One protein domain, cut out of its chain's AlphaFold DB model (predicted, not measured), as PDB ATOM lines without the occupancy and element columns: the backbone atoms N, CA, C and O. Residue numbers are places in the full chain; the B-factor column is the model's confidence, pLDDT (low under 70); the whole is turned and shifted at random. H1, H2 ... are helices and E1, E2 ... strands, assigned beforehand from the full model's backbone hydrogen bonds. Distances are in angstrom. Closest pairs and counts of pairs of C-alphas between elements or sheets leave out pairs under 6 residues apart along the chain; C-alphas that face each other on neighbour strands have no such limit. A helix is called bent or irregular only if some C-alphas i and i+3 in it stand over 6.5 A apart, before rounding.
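AT A GLANCE: This is residues 3 to 75 of the 75 residues of an uncharacterized protein of Neomicrococcus aestuarii (UniProt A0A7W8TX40). A long ribbon of two strands, the hairpin E1 and E2, runs along one side of a long kinked helix, H1, and a shorter helix, H2, folds back obliquely over the other side of H1. H1 is in the middle, but the ribbon sits loosely beside it, with E2 the nearer strand, while H2 packs on residues 41 to 46 of H1. The printed part has 73 residues, with two named strands and two named helices in the order E1, E2, H1, H2 along the chain, and the sheet, in the order E1 - E2, is antiparallel. The class is mixed, helices and strands, with 34 residues in helices and 19 in strands. The whole is loose, with a radius of gyration of the C-alphas of 14.1 A, and the C-alphas span 38 by 31 by 22 A along their three main axes.

IN THESE COORDINATES: E1 is the longest strand, residues 11 to 20, and measures 28.6 A from its first to its last C-alpha. It begins at C-alpha 11, at (187.131, 231.851, 131.894). E2, residues 23 to 31, covers 25.8 A and ends at C-alpha 31, at (186.068, 235.415, 136.578). H1 is the longest helix, residues 34 to 55, and is 31.6 A long. It is only just irregular, with the C-alphas of Val 35 and Thr 38 6.9 A apart, and it has a kink of 39 degrees near residue 41. H2, residues 62 to 73, is 17.5 A long and ends at C-alpha 73, at (185.865, 222.162, 150.260). H2 is irregular as well: the C-alphas of Asp 63 and Trp 66 are 7.5 A apart.

HOW THE PARTS SIT: E1 and E2 are antiparallel neighbours and form a hairpin, with 164 degrees between their N-to-C directions. The C-alphas of Leu 13 and His 30 face each other at 4.6 A, and so do those of Ser 19 and Val 24, also at 4.6 A. Among the backbone pairs within hydrogen-bond range, N 14 and O 29 are 2.8 A apart near one end of the ribbon, and N 23 and O 20 are 2.8 A apart at the other. From this ribbon to H1 the closest C-alphas of E2 and H1 are those of His 30 and Ala 37, 8.0 A apart, and the two centres are 11.3 A apart. Within 10 A, H1 has 10 pairs of C-alphas with E2 and 1 with E1, made by its residues 34 to 48. E1 and H1 are apart. H1 and H2 touch, with 12 pairs of C-alphas within 8 A, and H1 does so with residues 41 to 46 alone. Their closest C-alphas are those of Pro 42 and Arg 73, 5.2 A apart. The two helices run opposite ways at a steep tilt of 41 degrees and form a helical hairpin. H2 is apart from both E1 and E2. Of the O i to N i+4 pairs, 14 of 18 in H1 and 6 of 8 in H2 are within hydrogen-bond range.

THE WHOLE: The two C-alphas farthest apart in the domain are those of Asp 7 and Asp 21, 41.9 A apart. The C-alphas of Trp 3 and Val 75, the first and last printed residues, are 25.2 A apart, and Val 75 is the chain's last residue. The printed part has no cut. The links from E1 to E2 and from E2 to H1 are tight, with 2 residues each, and the link from H1 to H2 is short, with 6 residues. The mean pLDDT of the printed part is 95.2, and no printed residue is under 70 in this model.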
ATOM      1  N   TRP A   3     191.628 231.149 130.741       93.25
ATOM      2  CA  TRP A   3     191.631 229.793 131.281       93.25
ATOM      3  C   TRP A   3     190.545 228.959 130.591       93.25
ATOM      4  O   TRP A   3     189.445 229.446 130.348       93.25
ATOM      5  N   LYS A   4     190.867 227.722 130.203       92.94
ATOM      6  CA  LYS A   4     189.931 226.819 129.522       92.94
ATOM      7  C   LYS A   4     190.163 225.390 129.986       92.94
ATOM      8  O   LYS A   4     191.203 224.808 129.672       92.94
ATOM      9  N   PHE A   5     189.175 224.828 130.671       89.31
ATOM     10  CA  PHE A   5     189.085 223.392 130.909       89.31
ATOM     11  C   PHE A   5     188.258 222.731 129.787       89.31
ATOM     12  O   PHE A   5     187.431 223.415 129.178       89.31
ATOM     13  N   PRO A   6     188.493 221.448 129.440       90.25
ATOM     14  CA  PRO A   6     187.875 220.820 128.266       90.25
ATOM     15  C   PRO A   6     186.345 220.935 128.199       90.25
ATOM     16  O   PRO A   6     185.818 221.226 127.126       90.25
ATOM     17  N   ASP A   7     185.668 220.785 129.339       89.94
ATOM     18  CA  ASP A   7     184.203 220.720 129.440       89.94
ATOM     19  C   ASP A   7     183.560 221.988 130.038       89.94
ATOM     20  O   ASP A   7     182.359 222.020 130.286       89.94
ATOM     21  N   GLU A   8     184.343 223.045 130.253       91.12
ATOM     22  CA  GLU A   8     183.892 224.297 130.874       91.12
ATOM     23  C   GLU A   8     183.912 225.440 129.868       91.12
ATOM     24  O   GLU A   8     184.652 225.388 128.886       91.12
ATOM     25  N   ASP A   9     183.152 226.508 130.098       92.69
ATOM     26  CA  ASP A   9     183.261 227.723 129.288       92.69
ATOM     27  C   ASP A   9     184.639 228.398 129.436       92.69
ATOM     28  O   ASP A   9     185.444 228.073 130.308       92.69
ATOM     29  N   LEU A  10     184.969 229.305 128.510       95.50
ATOM     30  CA  LEU A  10     186.205 230.085 128.610       95.50
ATOM     31  C   LEU A  10     186.096 231.045 129.801       95.50
ATOM     32  O   LEU A  10     185.182 231.864 129.828       95.50
ATOM     33  N   SER A  11     187.060 230.990 130.716       96.38
ATOM     34  CA  SER A  11     187.131 231.851 131.894       96.38
ATOM     35  C   SER A  11     188.380 232.743 131.879       96.38
ATOM     36  O   SER A  11     189.238 232.671 130.983       96.38
ATOM     37  N   LYS A  12     188.495 233.642 132.864       97.19
ATOM     38  CA  LYS A  12     189.605 234.601 132.972       97.19
ATOM     39  C   LYS A  12     190.253 234.548 134.342       97.19
ATOM     40  O   LYS A  12     189.593 234.734 135.352       97.19
ATOM     41  N   LEU A  13     191.572 234.385 134.357       97.06
ATOM     42  CA  LEU A  13     192.392 234.434 135.560       97.06
ATOM     43  C   LEU A  13     193.258 235.695 135.562       97.06
ATOM     44  O   LEU A  13     194.005 235.959 134.609       97.06
ATOM     45  N   GLN A  14     193.199 236.448 136.650       97.94
ATOM     46  CA  GLN A  14     194.028 237.614 136.910       97.94
ATOM     47  C   GLN A  14     194.772 237.420 138.231       97.94
ATOM     48  O   GLN A  14     194.191 236.979 139.215       97.94
ATOM     49  N   ILE A  15     196.069 237.730 138.226       97.31
ATOM     50  CA  ILE A  15     196.904 237.772 139.425       97.31
ATOM     51  C   ILE A  15     197.541 239.154 139.461       97.31
ATOM     52  O   ILE A  15     198.221 239.549 138.513       97.31
ATOM     53  N   GLU A  16     197.311 239.873 140.547       98.00
ATOM     54  CA  GLU A  16     197.836 241.210 140.784       98.00
ATOM     55  C   GLU A  16     198.751 241.181 141.998       98.00
ATOM     56  O   GLU A  16     198.410 240.609 143.032       98.00
ATOM     57  N   LEU A  17     199.918 241.809 141.864       97.69
ATOM     58  CA  LEU A  17     200.886 241.962 142.940       97.69
ATOM     59  C   LEU A  17     201.023 243.441 143.267       97.69
ATOM     60  O   LEU A  17     201.284 244.252 142.378       97.69
ATOM     61  N   THR A  18     200.876 243.783 144.540       98.00
ATOM     62  CA  THR A  18     201.042 245.152 145.032       98.00
ATOM     63  C   THR A  18     202.029 245.145 146.186       98.00
ATOM     64  O   THR A  18     201.893 244.346 147.109       98.00
ATOM     65  N   SER A  19     203.029 246.025 146.157       96.62
ATOM     66  CA  SER A  19     203.896 246.242 147.320       96.62
ATOM     67  C   SER A  19     203.082 246.831 148.474       96.62
ATOM     68  O   SER A  19     202.380 247.824 148.283       96.62
ATOM     69  N   VAL A  20     203.191 246.234 149.659       95.44
ATOM     70  CA  VAL A  20     202.529 246.682 150.891       95.44
ATOM     71  C   VAL A  20     203.586 246.725 151.989       95.44
ATOM     72  O   VAL A  20     203.941 245.683 152.525       95.44
ATOM     73  N   ASP A  21     204.108 247.915 152.286       94.75
ATOM     74  CA  ASP A  21     205.218 248.129 153.226       94.75
ATOM     75  C   ASP A  21     206.427 247.213 152.940       94.75
ATOM     76  O   ASP A  21     207.118 247.399 151.936       94.75
ATOM     77  N   ASP A  22     206.687 246.233 153.808       93.94
ATOM     78  CA  ASP A  22     207.751 245.230 153.702       93.94
ATOM     79  C   ASP A  22     207.283 243.888 153.104       93.94
ATOM     80  O   ASP A  22     208.057 242.931 153.033       93.94
ATOM     81  N   ALA A  23     206.041 243.822 152.625       94.06
ATOM     82  CA  ALA A  23     205.407 242.641 152.056       94.06
ATOM     83  C   ALA A  23     204.903 242.869 150.618       94.06
ATOM     84  O   ALA A  23     204.930 243.969 150.055       94.06
ATOM     85  N   VAL A  24     204.418 241.789 150.002       95.88
ATOM     86  CA  VAL A  24     203.723 241.816 148.711       95.88
ATOM     87  C   VAL A  24     202.325 241.249 148.913       95.88
ATOM     88  O   VAL A  24     202.170 240.098 149.312       95.88
ATOM     89  N   GLY A  25     201.307 242.054 148.620       96.38
ATOM     90  CA  GLY A  25     199.932 241.588 148.509       96.38
ATOM     91  C   GLY A  25     199.714 240.909 147.161       96.38
ATOM     92  O   GLY A  25     200.078 241.471 146.127       96.38
ATOM     93  N   LEU A  26     199.114 239.720 147.176       97.50
ATOM     94  CA  LEU A  26     198.683 238.990 145.987       97.50
ATOM     95  C   LEU A  26     197.157 238.921 145.973       97.50
ATOM     96  O   LEU A  26     196.550 238.433 146.924       97.50
ATOM     97  N   VAL A  27     196.547 239.375 144.881       97.50
ATOM     98  CA  VAL A  27     195.114 239.199 144.614       97.50
ATOM     99  C   VAL A  27     194.960 238.278 143.413       97.50
ATOM    100  O   VAL A  27     195.534 238.541 142.358       97.50
ATOM    101  N   LEU A  28     194.203 237.194 143.582       97.81
ATOM    102  CA  LEU A  28     193.825 236.281 142.508       97.81
ATOM    103  C   LEU A  28     192.326 236.410 142.251       97.81
ATOM    104  O   LEU A  28     191.521 236.182 143.152       97.81
ATOM    105  N   THR A  29     191.969 236.713 141.008       97.50
ATOM    106  CA  THR A  29     190.580 236.805 140.546       97.50
ATOM    107  C   THR A  29     190.366 235.797 139.423       97.50
ATOM    108  O   THR A  29     191.077 235.836 138.417       97.50
ATOM    109  N   HIS A  30     189.408 234.881 139.594       97.06
ATOM    110  CA  HIS A  30     188.992 233.929 138.561       97.06
ATOM    111  C   HIS A  30     187.535 234.215 138.176       97.06
ATOM    112  O   HIS A  30     186.607 233.810 138.871       97.06
ATOM    113  N   ASP A  31     187.359 234.948 137.081       96.50
ATOM    114  CA  ASP A  31     186.068 235.415 136.578       96.50
ATOM    115  C   ASP A  31     185.539 234.526 135.450       96.50
ATOM    116  O   ASP A  31     186.271 233.731 134.862       96.50
ATOM    117  N   GLU A  32     184.264 234.722 135.105       96.00
ATOM    118  CA  GLU A  32     183.583 234.024 134.002       96.00
ATOM    119  C   GLU A  32     183.458 232.501 134.230       96.00
ATOM    120  O   GLU A  32     183.353 231.730 133.287       96.00
ATOM    121  N   LEU A  33     183.417 232.072 135.500       93.62
ATOM    122  CA  LEU A  33     183.277 230.663 135.904       93.62
ATOM    123  C   LEU A  33     181.832 230.140 135.953       93.62
ATOM    124  O   LEU A  33     181.609 228.932 135.974       93.62
ATOM    125  N   GLY A  34     180.835 231.024 136.028       91.19
ATOM    126  CA  GLY A  34     179.440 230.612 136.193       91.19
ATOM    127  C   GLY A  34     179.240 229.706 137.416       91.19
ATOM    128  O   GLY A  34     179.616 230.066 138.531       91.19
ATOM    129  N   VAL A  35     178.641 228.531 137.203       89.94
ATOM    130  CA  VAL A  35     178.367 227.542 138.263       89.94
ATOM    131  C   VAL A  35     179.627 226.853 138.795       89.94
ATOM    132  O   VAL A  35     179.602 226.339 139.908       89.94
ATOM    133  N   GLU A  36     180.739 226.897 138.059       91.69
ATOM    134  CA  GLU A  36     181.993 226.250 138.458       91.69
ATOM    135  C   GLU A  36     182.756 227.037 139.532       91.69
ATOM    136  O   GLU A  36     183.706 226.529 140.123       91.69
ATOM    137  N   ALA A  37     182.334 228.269 139.844       91.19
ATOM    138  CA  ALA A  37     183.011 229.126 140.818       91.19
ATOM    139  C   ALA A  37     183.228 228.435 142.176       91.19
ATOM    140  O   ALA A  37     184.311 228.530 142.757       91.19
ATOM    141  N   THR A  38     182.234 227.680 142.653       90.44
ATOM    142  CA  THR A  38     182.326 226.921 143.911       90.44
ATOM    143  C   THR A  38     183.314 225.760 143.837       90.44
ATOM    144  O   THR A  38     183.931 225.434 144.847       90.44
ATOM    145  N   ASN A  39     183.517 225.164 142.660       91.56
ATOM    146  CA  ASN A  39     184.428 224.032 142.471       91.56
ATOM    147  C   ASN A  39     185.898 224.481 142.432       91.56
ATOM    148  O   ASN A  39     186.783 223.775 142.921       91.56
ATOM    149  N   TYR A  40     186.159 225.682 141.907       94.88
ATOM    150  CA  TYR A  40     187.507 226.254 141.834       94.88
ATOM    151  C   TYR A  40     188.005 226.845 143.154       94.88
ATOM    152  O   TYR A  40     189.212 226.830 143.409       94.88
ATOM    153  N   LEU A  41     187.107 227.369 143.992       94.00
ATOM    154  CA  LEU A  41     187.466 228.074 145.225       94.00
ATOM    155  C   LEU A  41     188.385 227.266 146.172       94.00
ATOM    156  O   LEU A  41     189.473 227.762 146.486       94.00
ATOM    157  N   PRO A  42     188.042 226.031 146.596       96.69
ATOM    158  CA  PRO A  42     188.915 225.248 147.477       96.69
ATOM    159  C   PRO A  42     190.247 224.893 146.804       96.69
ATOM    160  O   PRO A  42     191.290 224.847 147.463       96.69
ATOM    161  N   GLY A  43     190.245 224.723 145.478       96.56
ATOM    162  CA  GLY A  43     191.453 224.507 144.687       96.56
ATOM    163  C   GLY A  43     192.409 225.693 144.787       96.56
ATOM    164  O   GLY A  43     193.574 225.515 145.146       96.56
ATOM    165  N   TRP A  44     191.920 226.909 144.532       97.25
ATOM    166  CA  TRP A  44     192.738 228.119 144.626       97.25
ATOM    167  C   TRP A  44     193.240 228.384 146.040       97.25
ATOM    168  O   TRP A  44     194.428 228.648 146.213       97.25
ATOM    169  N   HIS A  45     192.388 228.245 147.057       96.88
ATOM    170  CA  HIS A  45     192.816 228.398 148.448       96.88
ATOM    171  C   HIS A  45     193.923 227.409 148.828       96.88
ATOM    172  O   HIS A  45     194.910 227.811 149.440       96.88
ATOM    173  N   THR A  46     193.812 226.146 148.408       98.12
ATOM    174  CA  THR A  46     194.855 225.143 148.673       98.12
ATOM    175  C   THR A  46     196.191 225.567 148.062       98.12
ATOM    176  O   THR A  46     197.209 225.573 148.750       98.12
ATOM    177  N   HIS A  47     196.200 225.997 146.798       97.88
ATOM    178  CA  HIS A  47     197.429 226.462 146.146       97.88
ATOM    179  C   HIS A  47     198.019 227.705 146.822       97.88
ATOM    180  O   HIS A  47     199.237 227.785 146.978       97.88
ATOM    181  N   LEU A  48     197.183 228.655 147.252       97.88
ATOM    182  CA  LEU A  48     197.640 229.870 147.930       97.88
ATOM    183  C   LEU A  48     198.268 229.569 149.299       97.88
ATOM    184  O   LEU A  48     199.304 230.147 149.614       97.88
ATOM    185  N   LEU A  49     197.726 228.613 150.064       97.38
ATOM    186  CA  LEU A  49     198.344 228.151 151.317       97.38
ATOM    187  C   LEU A  49     199.719 227.512 151.089       97.38
ATOM    188  O   LEU A  49     200.654 227.737 151.857       97.38
ATOM    189  N   TYR A  50     199.857 226.710 150.031       98.38
ATOM    190  CA  TYR A  50     201.136 226.089 149.677       98.38
ATOM    191  C   TYR A  50     202.153 227.126 149.192       98.38
ATOM    192  O   TYR A  50     203.330 227.042 149.545       98.38
ATOM    193  N   LEU A  51     201.705 228.115 148.413       97.94
ATOM    194  CA  LEU A  51     202.543 229.220 147.955       97.94
ATOM    195  C   LEU A  51     203.043 230.067 149.129       97.94
ATOM    196  O   LEU A  51     204.234 230.362 149.191       97.94
ATOM    197  N   GLU A  52     202.165 230.430 150.065       96.81
ATOM    198  CA  GLU A  52     202.534 231.194 151.260       96.81
ATOM    199  C   GLU A  52     203.622 230.473 152.066       96.81
ATOM    200  O   GLU A  52     204.671 231.045 152.360       96.81
ATOM    201  N   ASP A  53     203.422 229.191 152.367       97.94
ATOM    202  CA  ASP A  53     204.380 228.427 153.165       97.94
ATOM    203  C   ASP A  53     205.712 228.185 152.449       97.94
ATOM    204  O   ASP A  53     206.769 228.196 153.087       97.94
ATOM    205  N   LEU A  54     205.688 228.044 151.121       98.19
ATOM    206  CA  LEU A  54     206.902 228.029 150.313       98.19
ATOM    207  C   LEU A  54     207.668 229.357 150.430       98.19
ATOM    208  O   LEU A  54     208.877 229.342 150.657       98.19
ATOM    209  N   LEU A  55     206.979 230.497 150.307       96.44
ATOM    210  CA  LEU A  55     207.590 231.830 150.394       96.44
ATOM    211  C   LEU A  55     208.128 232.143 151.797       96.44
ATOM    212  O   LEU A  55     209.127 232.846 151.929       96.44
ATOM    213  N   LEU A  56     207.520 231.570 152.836       96.31
ATOM    214  CA  LEU A  56     207.985 231.659 154.223       96.31
ATOM    215  C   LEU A  56     209.131 230.683 154.552       96.31
ATOM    216  O   LEU A  56     209.569 230.617 155.702       96.31
ATOM    217  N   GLY A  57     209.624 229.915 153.574       97.88
ATOM    218  CA  GLY A  57     210.728 228.967 153.762       97.88
ATOM    219  C   GLY A  57     210.349 227.717 154.561       97.88
ATOM    220  O   GLY A  57     211.226 227.035 155.091       97.88
ATOM    221  N   ARG A  58     209.052 227.407 154.652       97.62
ATOM    222  CA  ARG A  58     208.489 226.274 155.397       97.62
ATOM    223  C   ARG A  58     207.524 225.454 154.524       97.62
ATOM    224  O   ARG A  58     206.364 225.301 154.888       97.62
ATOM    225  N   PRO A  59     207.973 224.941 153.363       97.00
ATOM    226  CA  PRO A  59     207.085 224.300 152.398       97.00
ATOM    227  C   PRO A  59     206.313 223.131 153.022       97.00
ATOM    228  O   PRO A  59     206.882 222.311 153.748       97.00
ATOM    229  N   ARG A  60     205.016 223.049 152.710       96.44
ATOM    230  CA  ARG A  60     204.151 221.929 153.108       96.44
ATOM    231  C   ARG A  60     204.535 220.650 152.369       96.44
ATOM    232  O   ARG A  60     205.038 220.702 151.244       96.44
ATOM    233  N   SER A  61     204.251 219.499 152.981       96.56
ATOM    234  CA  SER A  61     204.352 218.217 152.282       96.56
ATOM    235  C   SER A  61     203.281 218.128 151.202       96.56
ATOM    236  O   SER A  61     202.122 218.432 151.457       96.56
ATOM    237  N   MET A  62     203.646 217.647 150.015       95.88
ATOM    238  CA  MET A  62     202.666 217.361 148.963       95.88
ATOM    239  C   MET A  62     201.732 216.198 149.316       95.88
ATOM    240  O   MET A  62     200.656 216.096 148.731       95.88
ATOM    241  N   ASP A  63     202.106 215.359 150.286       97.88
ATOM    242  CA  ASP A  63     201.253 214.271 150.775       97.88
ATOM    243  C   ASP A  63     199.955 214.807 151.408       97.88
ATOM    244  O   ASP A  63     198.912 214.159 151.326       97.88
ATOM    245  N   ASP A  64     199.995 216.024 151.964       96.69
ATOM    246  CA  ASP A  64     198.866 216.657 152.653       96.69
ATOM    247  C   ASP A  64     197.985 217.506 151.715       96.69
ATOM    248  O   ASP A  64     197.057 218.189 152.166       96.69
ATOM    249  N   PHE A  65     198.285 217.537 150.412       97.44
ATOM    250  CA  PHE A  65     197.639 218.462 149.475       97.44
ATOM    251  C   PHE A  65     196.141 218.192 149.380       97.44
ATOM    252  O   PHE A  65     195.321 219.082 149.610       97.44
ATOM    253  N   TRP A  66     195.782 216.938 149.114       97.12
ATOM    254  CA  TRP A  66     194.388 216.544 148.952       97.12
ATOM    255  C   TRP A  66     193.620 216.612 150.268       97.12
ATOM    256  O   TRP A  66     192.502 217.105 150.274       97.12
ATOM    257  N   SER A  67     194.219 216.232 151.400       97.19
ATOM    258  CA  SER A  67     193.554 216.398 152.698       97.19
ATOM    259  C   SER A  67     193.297 217.868 153.040       97.19
ATOM    260  O   SER A  67     192.258 218.182 153.611       97.19
ATOM    261  N   THR A  68     194.201 218.779 152.665       96.69
ATOM    262  CA  THR A  68     193.993 220.230 152.833       96.69
ATOM    263  C   THR A  68     192.849 220.727 151.948       96.69
ATOM    264  O   THR A  68     191.977 221.452 152.425       96.69
ATOM    265  N   TYR A  69     192.829 220.310 150.679       97.44
ATOM    266  CA  TYR A  69     191.750 220.629 149.743       97.44
ATOM    267  C   TYR A  69     190.385 220.159 150.253       97.44
ATOM    268  O   TYR A  69     189.438 220.939 150.256       97.44
ATOM    269  N   GLU A  70     190.289 218.913 150.722       96.88
ATOM    270  CA  GLU A  70     189.040 218.333 151.229       96.88
ATOM    271  C   GLU A  70     188.511 219.114 152.438       96.88
ATOM    272  O   GLU A  70     187.337 219.470 152.464       96.88
ATOM    273  N   VAL A  71     189.384 219.482 153.387       95.69
ATOM    274  CA  VAL A  71     188.993 220.323 154.532       95.69
ATOM    275  C   VAL A  71     188.436 221.667 154.073       95.69
ATOM    276  O   VAL A  71     187.454 222.124 154.641       95.69
ATOM    277  N   LEU A  72     189.044 222.302 153.064       94.31
ATOM    278  CA  LEU A  72     188.608 223.604 152.546       94.31
ATOM    279  C   LEU A  72     187.342 223.530 151.690       94.31
ATOM    280  O   LEU A  72     186.634 224.526 151.583       94.31
ATOM    281  N   ARG A  73     187.079 222.388 151.053       93.19
ATOM    282  CA  ARG A  73     185.865 222.162 150.260       93.19
ATOM    283  C   ARG A  73     184.627 222.029 151.149       93.19
ATOM    284  O   ARG A  73     183.536 222.378 150.712       93.19
ATOM    285  N   ASP A  74     184.800 221.529 152.367       86.81
ATOM    286  CA  ASP A  74     183.708 221.253 153.302       86.81
ATOM    287  C   ASP A  74     183.351 222.464 154.208       86.81
ATOM    288  O   ASP A  74     182.554 222.316 155.139       86.81
ATOM    289  N   VAL A  75     183.930 223.650 153.949       71.38
ATOM    290  CA  VAL A  75     183.659 224.932 154.649       71.38
ATOM    291  C   VAL A  75     182.613 225.753 153.905       71.38
ATOM    292  O   VAL A  75     181.703 226.282 154.587       71.38
TER     293      VAL A  75